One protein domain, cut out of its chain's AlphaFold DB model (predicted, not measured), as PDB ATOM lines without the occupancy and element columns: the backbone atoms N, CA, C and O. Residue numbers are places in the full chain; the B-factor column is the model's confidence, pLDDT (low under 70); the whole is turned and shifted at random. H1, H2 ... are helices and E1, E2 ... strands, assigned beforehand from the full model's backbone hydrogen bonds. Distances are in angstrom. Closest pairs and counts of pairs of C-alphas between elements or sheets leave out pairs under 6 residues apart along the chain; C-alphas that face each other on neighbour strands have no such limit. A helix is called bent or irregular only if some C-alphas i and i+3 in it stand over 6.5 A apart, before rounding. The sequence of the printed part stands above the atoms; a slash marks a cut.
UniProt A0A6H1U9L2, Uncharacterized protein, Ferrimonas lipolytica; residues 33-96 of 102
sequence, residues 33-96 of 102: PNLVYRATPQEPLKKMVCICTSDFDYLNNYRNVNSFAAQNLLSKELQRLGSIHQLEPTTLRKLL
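This is residues 33 to 96 of the 102 residues of an uncharacterized protein of Ferrimonas lipolytica (UniProt A0A6H1U9L2). A two-stranded hairpin, E1 and E2, and a helical hairpin, H1 and H2, make the three sides of a triangle: the strands are one side, H1 another and the long H2 the third, its last residues coming back near E2. The short H3 folds back from the end of H2, across it and toward E1, and residues 64 to 69 stick out at the corner between H1 and H2. The printed part has 64 residues with two named strands and three named helices, in the order E1, E2, H1, H2, H3; the strands are antiparallel and the class is mixed. It is compact, with a radius of gyration of the C-alphas of 12.0 A and spans of 37 by 26 by 18 A.

E1, residues 35 to 39, begins at C-alpha 35 (-9.009, 24.818, -15.152). E2 is residues 48 to 52. H1, residues 53 to 64, measures 17.9 A and is only just irregular: C-alphas 61 and 64 are 6.52 A apart. H2, residues 68 to 85, measures 25.7 A. H3, residues 89 to 95, ends at C-alpha 95 (-10.907, 24.457, -0.821).

E1 and E2 form an antiparallel hairpin, at 157 degrees, with N 36 and O 51 2.8 A apart, within hydrogen-bond range. H1 touches H2 with residues 59 to 62 alone, closest at the C-alphas of Tyr 62 and Ala 70, 6.2 A; this helical hairpin runs opposite ways at a steep tilt of 38 degrees. H3 touches H2, about perpendicular at 84 degrees, closest at the C-alphas of Leu 78 and Pro 89, 5.2 A. The closest C-alphas of E2 and H2, Val 49 and His 85, are 7.0 A apart; those of E1 and H3, Arg 38 and Leu 95, 6.1 A. H1 and H3 are apart. In H2 and H3 every O i to N i+4 pair is within hydrogen-bond range, in H1 5 of 8.

The C-alphas farthest apart, of Pro 44 and Ser 67, are 37.0 A apart. The printed part has no cut, and no link is long. The mean pLDDT of the printed part is 77.0; residues 40 to 47, 64 and 66 are under 70.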
ATOM      1  N   PRO A  33      -4.610  24.818 -20.178       72.19
ATOM      2  CA  PRO A  33      -5.587  24.154 -21.041       72.19
ATOM      3  C   PRO A  33      -6.834  23.684 -20.279       72.19
ATOM      4  O   PRO A  33      -7.912  23.617 -20.857       72.19
ATOM      5  N   ASN A  34      -6.692  23.342 -18.992       77.31
ATOM      6  CA  ASN A  34      -7.766  22.810 -18.154       77.31
ATOM      7  C   ASN A  34      -7.733  23.454 -16.769       77.31
ATOM      8  O   ASN A  34      -6.723  23.372 -16.064       77.31
ATOM      9  N   LEU A  35      -8.857  24.057 -16.385       74.94
ATOM     10  CA  LEU A  35      -9.009  24.818 -15.152       74.94
ATOM     11  C   LEU A  35      -9.902  24.076 -14.158       74.94
ATOM     12  O   LEU A  35     -10.980  23.587 -14.495       74.94
ATOM     13  N   VAL A  36      -9.454  24.032 -12.908       76.31
ATOM     14  CA  VAL A  36     -10.198  23.528 -11.760       76.31
ATOM     15  C   VAL A  36     -10.714  24.724 -10.970       76.31
ATOM     16  O   VAL A  36      -9.940  25.501 -10.413       76.31
ATOM     17  N   TYR A  37     -12.037  24.835 -10.892       72.19
ATOM     18  CA  TYR A  37     -12.725  25.861 -10.117       72.19
ATOM     19  C   TYR A  37     -13.142  25.299  -8.751       72.19
ATOM     20  O   TYR A  37     -13.776  24.238  -8.656       72.19
ATOM     21  N   ARG A  38     -12.796  26.005  -7.673       75.38
ATOM     22  CA  ARG A  38     -13.207  25.686  -6.297       75.38
ATOM     23  C   ARG A  38     -13.761  26.935  -5.629       75.38
ATOM     24  O   ARG A  38     -13.067  27.939  -5.520       75.38
ATOM     25  N   ALA A  39     -15.015  26.880  -5.195       70.50
ATOM     26  CA  ALA A  39     -15.667  27.987  -4.501       70.50
ATOM     27  C   ALA A  39     -15.663  27.766  -2.985       70.50
ATOM     28  O   ALA A  39     -15.815  26.632  -2.526       70.50
ATOM     29  N   THR A  40     -15.534  28.845  -2.208       67.94
ATOM     30  CA  THR A  40     -15.812  28.799  -0.773       67.94
ATOM     31  C   THR A  40     -17.291  28.502  -0.547       67.94
ATOM     32  O   THR A  40     -18.140  29.167  -1.140       67.94
ATOM     33  N   PRO A  41     -17.631  27.519   0.305       62.38
ATOM     34  CA  PRO A  41     -19.026  27.253   0.646       62.38
ATOM     35  C   PRO A  41     -19.608  28.294   1.618       62.38
ATOM     36  O   PRO A  41     -20.800  28.253   1.892       62.38
ATOM     37  N   GLN A  42     -18.785  29.196   2.170       57.69
ATOM     38  CA  GLN A  42     -19.190  30.143   3.209       57.69
ATOM     39  C   GLN A  42     -19.565  31.518   2.628       57.69
ATOM     40  O   GLN A  42     -18.744  32.181   1.993       57.69
ATOM     41  N   GLU A  43     -20.810  31.926   2.890       45.72
ATOM     42  CA  GLU A  43     -21.334  33.302   2.846       45.72
ATOM     43  C   GLU A  43     -20.584  34.199   3.862       45.72
ATOM     44  O   GLU A  43     -20.094  33.675   4.868       45.72
ATOM     45  N   PRO A  44     -20.476  35.531   3.669       50.88
ATOM     46  CA  PRO A  44     -21.173  36.372   2.684       50.88
ATOM     47  C   PRO A  44     -20.379  36.638   1.391       50.88
ATOM     48  O   PRO A  44     -20.837  37.373   0.521       50.88
ATOM     49  N   LEU A  45     -19.174  36.074   1.245       58.00
ATOM     50  CA  LEU A  45     -18.327  36.280   0.067       58.00
ATOM     51  C   LEU A  45     -17.956  34.932  -0.549       58.00
ATOM     52  O   LEU A  45     -17.007  34.271  -0.122       58.00
ATOM     53  N   LYS A  46     -18.697  34.546  -1.592       65.44
ATOM     54  CA  LYS A  46     -18.363  33.402  -2.445       65.44
ATOM     55  C   LYS A  46     -17.073  33.716  -3.207       65.44
ATOM     56  O   LYS A  46     -17.100  34.366  -4.249       65.44
ATOM     57  N   LYS A  47     -15.934  33.269  -2.679       67.94
ATOM     58  CA  LYS A  47     -14.629  33.380  -3.338       67.94
ATOM     59  C   LYS A  47     -14.414  32.153  -4.212       67.94
ATOM     60  O   LYS A  47     -14.621  31.029  -3.760       67.94
ATOM     61  N   MET A  48     -14.018  32.369  -5.460       71.31
ATOM     62  CA  MET A  48     -13.680  31.307  -6.402       71.31
ATOM     63  C   MET A  48     -12.168  31.291  -6.610       71.31
ATOM     64  O   MET A  48     -11.560  32.327  -6.856       71.31
ATOM     65  N   VAL A  49     -11.576  30.111  -6.476       75.81
ATOM     66  CA  VAL A  49     -10.182  29.832  -6.806       75.81
ATOM     67  C   VAL A  49     -10.175  29.053  -8.107       75.81
ATOM     68  O   VAL A  49     -10.900  28.063  -8.238       75.81
ATOM     69  N   CYS A  50      -9.341  29.493  -9.040       77.06
ATOM     70  CA  CYS A  50      -9.156  28.851 -10.328       77.06
ATOM     71  C   CYS A  50      -7.684  28.453 -10.440       77.06
ATOM     72  O   CYS A  50      -6.810  29.317 -10.400       77.06
ATOM     73  N   ILE A  51      -7.417  27.153 -10.550       79.38
ATOM     74  CA  ILE A  51      -6.065  26.590 -10.649       79.38
ATOM     75  C   ILE A  51      -6.002  25.611 -11.817       79.38
ATOM     76  O   ILE A  51      -6.973  24.912 -12.097       79.38
ATOM     77  N   CYS A  52      -4.863  25.519 -12.492       80.81
ATOM     78  CA  CYS A  52      -4.666  24.507 -13.521       80.81
ATOM     79  C   CYS A  52      -4.740  23.085 -12.976       80.81
ATOM     80  O   CYS A  52      -4.183  22.806 -11.917       80.81
ATOM     81  N   THR A  53      -5.322  22.155 -13.738       82.25
ATOM     82  CA  THR A  53      -5.392  20.738 -13.338       82.25
ATOM     83  C   THR A  53      -4.011  20.147 -13.059       82.25
ATOM     84  O   THR A  53      -3.826  19.524 -12.026       82.25
ATOM     85  N   SER A  54      -3.010  20.409 -13.906       78.62
ATOM     86  CA  SER A  54      -1.638  19.923 -13.678       78.62
ATOM     87  C   SER A  54      -1.015  20.466 -12.392       78.62
ATOM     88  O   SER A  54      -0.254  19.771 -11.725       78.62
ATOM     89  N   ASP A  55      -1.333  21.713 -12.048       78.25
ATOM     90  CA  ASP A  55      -0.792  22.386 -10.870       78.25
ATOM     91  C   ASP A  55      -1.523  21.866  -9.625       78.25
ATOM     92  O   ASP A  55      -0.908  21.612  -8.594       78.25
ATOM     93  N   PHE A  56      -2.827  21.608  -9.746       81.25
ATOM     94  CA  PHE A  56      -3.614  20.911  -8.739       81.25
ATOM     95  C   PHE A  56      -3.100  19.489  -8.491       81.25
ATOM     96  O   PHE A  56      -2.913  19.111  -7.338       81.25
ATOM     97  N   ASP A  57      -2.804  18.725  -9.542       82.19
ATOM     98  CA  ASP A  57      -2.236  17.379  -9.443       82.19
ATOM     99  C   ASP A  57      -0.842  17.413  -8.811       82.19
ATOM    100  O   ASP A  57      -0.534  16.596  -7.943       82.19
ATOM    101  N   TYR A  58      -0.018  18.401  -9.167       80.50
ATOM    102  CA  TYR A  58       1.274  18.643  -8.529       80.50
ATOM    103  C   TYR A  58       1.129  18.922  -7.026       80.50
ATOM    104  O   TYR A  58       1.810  18.292  -6.219       80.50
ATOM    105  N   LEU A  59       0.201  19.801  -6.630       79.25
ATOM    106  CA  LEU A  59      -0.102  20.058  -5.218       79.25
ATOM    107  C   LEU A  59      -0.629  18.804  -4.510       79.25
ATOM    108  O   LEU A  59      -0.268  18.528  -3.365       79.25
ATOM    109  N   ASN A  60      -1.461  18.025  -5.197       80.00
ATOM    110  CA  ASN A  60      -2.054  16.802  -4.680       80.00
ATOM    111  C   ASN A  60      -1.033  15.657  -4.573       80.00
ATOM    112  O   ASN A  60      -1.171  14.812  -3.694       80.00
ATOM    113  N   ASN A  61       0.040  15.643  -5.370       79.81
ATOM    114  CA  ASN A  61       1.126  14.668  -5.222       79.81
ATOM    115  C   ASN A  61       1.798  14.764  -3.847       79.81
ATOM    116  O   ASN A  61       2.224  13.752  -3.293       79.81
ATOM    117  N   TYR A  62       1.812  15.949  -3.233       73.69
ATOM    118  CA  TYR A  62       2.315  16.128  -1.871       73.69
ATOM    119  C   TYR A  62       1.391  15.571  -0.783       73.69
ATOM    120  O   TYR A  62       1.800  15.495   0.377       73.69
ATOM    121  N   ARG A  63       0.176  15.122  -1.132       71.19
ATOM    122  CA  ARG A  63      -0.780  14.523  -0.189       71.19
ATOM    123  C   ARG A  63      -0.222  13.293   0.524       71.19
ATOM    124  O   ARG A  63      -0.518  13.094   1.696       71.19
ATOM    125  N   ASN A  64       0.573  12.492  -0.183       65.62
ATOM    126  CA  ASN A  64       1.067  11.200   0.300       65.62
ATOM    127  C   ASN A  64       2.567  11.220   0.632       65.62
ATOM    128  O   ASN A  64       3.146  10.183   0.950       65.62
ATOM    129  N   VAL A  65       3.214  12.386   0.544       71.56
ATOM    130  CA  VAL A  65       4.655  12.513   0.766       71.56
ATOM    131  C   VAL A  65       4.898  13.005   2.193       71.56
ATOM    132  O   VAL A  65       4.822  14.202   2.483       71.56
ATOM    133  N   ASN A  66       5.247  12.073   3.084       67.88
ATOM    134  CA  ASN A  66       5.672  12.341   4.467       67.88
ATOM    135  C   ASN A  66       7.119  12.873   4.534       67.88
ATOM    136  O   ASN A  66       7.948  12.375   5.291       67.88
ATOM    137  N   SER A  67       7.449  13.875   3.717       81.62
ATOM    138  CA  SER A  67       8.742  14.569   3.754       81.62
ATOM    139  C   SER A  67       8.552  16.006   4.218       81.62
ATOM    140  O   SER A  67       7.722  16.738   3.678       81.62
ATOM    141  N   PHE A  68       9.366  16.443   5.180       81.56
ATOM    142  CA  PHE A  68       9.369  17.827   5.656       81.56
ATOM    143  C   PHE A  68       9.599  18.830   4.513       81.56
ATOM    144  O   PHE A  68       8.934  19.864   4.440       81.56
ATOM    145  N   ALA A  69      10.485  18.499   3.567       81.75
ATOM    146  CA  ALA A  69      10.761  19.343   2.405       81.75
ATOM    147  C   ALA A  69       9.530  19.490   1.495       81.75
ATOM    148  O   ALA A  69       9.215  20.594   1.057       81.75
ATOM    149  N   ALA A  70       8.801  18.394   1.266       80.25
ATOM    150  CA  ALA A  70       7.563  18.392   0.488       80.25
ATOM    151  C   ALA A  70       6.469  19.248   1.142       80.25
ATOM    152  O   ALA A  70       5.846  20.073   0.477       80.25
ATOM    153  N   GLN A  71       6.281  19.109   2.458       81.62
ATOM    154  CA  GLN A  71       5.298  19.902   3.200       81.62
ATOM    155  C   GLN A  71       5.657  21.397   3.217       81.62
ATOM    156  O   GLN A  71       4.773  22.244   3.104       81.62
ATOM    157  N   ASN A  72       6.948  21.738   3.292       85.44
ATOM    158  CA  ASN A  72       7.409  23.125   3.217       85.44
ATOM    159  C   ASN A  72       7.157  23.747   1.830       85.44
ATOM    160  O   ASN A  72       6.666  24.870   1.739       85.44
ATOM    161  N   LEU A  73       7.444  23.014   0.748       83.06
ATOM    162  CA  LEU A  73       7.143  23.468  -0.616       83.06
ATOM    163  C   LEU A  73       5.641  23.684  -0.819       83.06
ATOM    164  O   LEU A  73       5.238  24.736  -1.311       83.06
ATOM    165  N   LEU A  74       4.818  22.735  -0.364       83.62
ATOM    166  CA  LEU A  74       3.363  22.858  -0.400       83.62
ATOM    167  C   LEU A  74       2.878  24.098   0.365       83.62
ATOM    168  O   LEU A  74       2.053  24.853  -0.142       83.62
ATOM    169  N   SER A  75       3.406  24.331   1.570       86.00
ATOM    170  CA  SER A  75       3.053  25.492   2.394       86.00
ATOM    171  C   SER A  75       3.365  26.817   1.690       86.00
ATOM    172  O   SER A  75       2.506  27.696   1.619       86.00
ATOM    173  N   LYS A  76       4.561  26.941   1.095       85.75
ATOM    174  CA  LYS A  76       4.960  28.137   0.335       85.75
ATOM    175  C   LYS A  76       4.051  28.390  -0.862       85.75
ATOM    176  O   LYS A  76       3.677  29.533  -1.115       85.75
ATOM    177  N   GLU A  77       3.666  27.334  -1.571       83.75
ATOM    178  CA  GLU A  77       2.793  27.465  -2.736       83.75
ATOM    179  C   GLU A  77       1.368  27.864  -2.331       83.75
ATOM    180  O   GLU A  77       0.780  28.761  -2.933       83.75
ATOM    181  N   LEU A  78       0.841  27.292  -1.244       84.19
ATOM    182  CA  LEU A  78      -0.442  27.710  -0.673       84.19
ATOM    183  C   LEU A  78      -0.410  29.156  -0.169       84.19
ATOM    184  O   LEU A  78      -1.394  29.872  -0.336       84.19
ATOM    185  N   GLN A  79       0.703  29.604   0.416       86.94
ATOM    186  CA  GLN A  79       0.877  30.996   0.825       86.94
ATOM    187  C   GLN A  79       0.843  31.938  -0.382       86.94
ATOM    188  O   GLN A  79       0.115  32.929  -0.360       86.94
ATOM    189  N   ARG A  80       1.561  31.600  -1.459       83.94
ATOM    190  CA  ARG A  80       1.577  32.377  -2.706       83.94
ATOM    191  C   ARG A  80       0.183  32.486  -3.326       83.94
ATOM    192  O   ARG A  80      -0.281  33.590  -3.608       83.94
ATOM    193  N   LEU A  81      -0.488  31.352  -3.521       79.94
ATOM    194  CA  LEU A  81      -1.843  31.294  -4.076       79.94
ATOM    195  C   LEU A  81      -2.855  32.023  -3.176       79.94
ATOM    196  O   LEU A  81      -3.731  32.735  -3.669       79.94
ATOM    197  N   GLY A  82      -2.703  31.888  -1.856       82.19
ATOM    198  CA  GLY A  82      -3.507  32.588  -0.861       82.19
ATOM    199  C   GLY A  82      -3.384  34.104  -0.977       82.19
ATOM    200  O   GLY A  82      -4.398  34.796  -1.006       82.19
ATOM    201  N   SER A  83      -2.168  34.634  -1.147       83.25
ATOM    202  CA  SER A  83      -1.950  36.073  -1.350       83.25
ATOM    203  C   SER A  83      -2.636  36.612  -2.607       83.25
ATOM    204  O   SER A  83      -3.199  37.703  -2.557       83.25
ATOM    205  N   ILE A  84      -2.653  35.852  -3.708       80.06
ATOM    206  CA  ILE A  84      -3.289  36.287  -4.965       80.06
ATOM    207  C   ILE A  84      -4.816  36.345  -4.819       80.06
ATOM    208  O   ILE A  84      -5.448  37.308  -5.248       80.06
ATOM    209  N   HIS A  85      -5.413  35.354  -4.154       76.31
ATOM    210  CA  HIS A  85      -6.864  35.286  -3.946       76.31
ATOM    211  C   HIS A  85      -7.355  35.972  -2.662       76.31
ATOM    212  O   HIS A  85      -8.548  35.914  -2.346       76.31
ATOM    213  N   GLN A  86      -6.454  36.601  -1.899       82.56
ATOM    214  CA  GLN A  86      -6.742  37.157  -0.573       82.56
ATOM    215  C   GLN A  86      -7.434  36.118   0.331       82.56
ATOM    216  O   GLN A  86      -8.490  36.362   0.926       82.56
ATOM    217  N   LEU A  87      -6.878  34.908   0.350       80.69
ATOM    218  CA  LEU A  87      -7.334  33.764   1.125       80.69
ATOM    219  C   LEU A  87      -6.224  33.316   2.068       80.69
ATOM    220  O   LEU A  87      -5.066  33.199   1.676       80.69
ATOM    221  N   GLU A  88      -6.602  32.978   3.297       85.62
ATOM    222  CA  GLU A  88      -5.689  32.318   4.224       85.62
ATOM    223  C   GLU A  88      -5.218  30.966   3.651       85.62
ATOM    224  O   GLU A  88      -6.039  30.228   3.084       85.62
ATOM    225  N   PRO A  89      -3.940  30.577   3.836       84.50
ATOM    226  CA  PRO A  89      -3.410  29.314   3.312       84.50
ATOM    227  C   PRO A  89      -4.205  28.093   3.784       84.50
ATOM    228  O   PRO A  89      -4.394  27.133   3.040       84.50
ATOM    229  N   THR A  90      -4.724  28.137   5.013       83.56
ATOM    230  CA  THR A  90      -5.566  27.085   5.599       83.56
ATOM    231  C   THR A  90      -6.925  26.976   4.907       83.56
ATOM    232  O   THR A  90      -7.398  25.865   4.655       83.56
ATOM    233  N   THR A  91      -7.541  28.105   4.552       83.25
ATOM    234  CA  THR A  91      -8.785  28.151   3.773       83.25
ATOM    235  C   THR A  91      -8.547  27.599   2.378       83.25
ATOM    236  O   THR A  91      -9.281  26.717   1.938       83.25
ATOM    237  N   LEU A  92      -7.479  28.039   1.713       81.62
ATOM    238  CA  LEU A  92      -7.115  27.537   0.393       81.62
ATOM    239  C   LEU A  92      -6.867  26.022   0.406       81.62
ATOM    240  O   LEU A  92      -7.396  25.300  -0.435       81.62
ATOM    241  N   ARG A  93      -6.140  25.517   1.406       83.75
ATOM    242  CA  ARG A  93      -5.883  24.082   1.586       83.75
ATOM    243  C   ARG A  93      -7.178  23.268   1.664       83.75
ATOM    244  O   ARG A  93      -7.287  22.235   1.008       83.75
ATOM    245  N   LYS A  94      -8.170  23.762   2.416       82.62
ATOM    246  CA  LYS A  94      -9.506  23.149   2.524       82.62
ATOM    247  C   LYS A  94     -10.267  23.188   1.198       82.62
ATOM    248  O   LYS A  94     -10.841  22.177   0.813       82.62
ATOM    249  N   LEU A  95     -10.243  24.317   0.486       79.88
ATOM    250  CA  LEU A  95     -10.907  24.457  -0.821       79.88
ATOM    251  C   LEU A  95     -10.351  23.496  -1.865       79.88
ATOM    252  O   LEU A  95     -11.095  22.961  -2.686       79.88
ATOM    253  N   LEU A  96      -9.042  23.275  -1.816       80.56
ATOM    254  CA  LEU A  96      -8.339  22.353  -2.693       80.56
ATOM    255  C   LEU A  96      -8.453  20.889  -2.225       80.56
ATOM    256  O   LEU A  96      -8.005  19.994  -2.931       80.56
TER     257      LEU A  96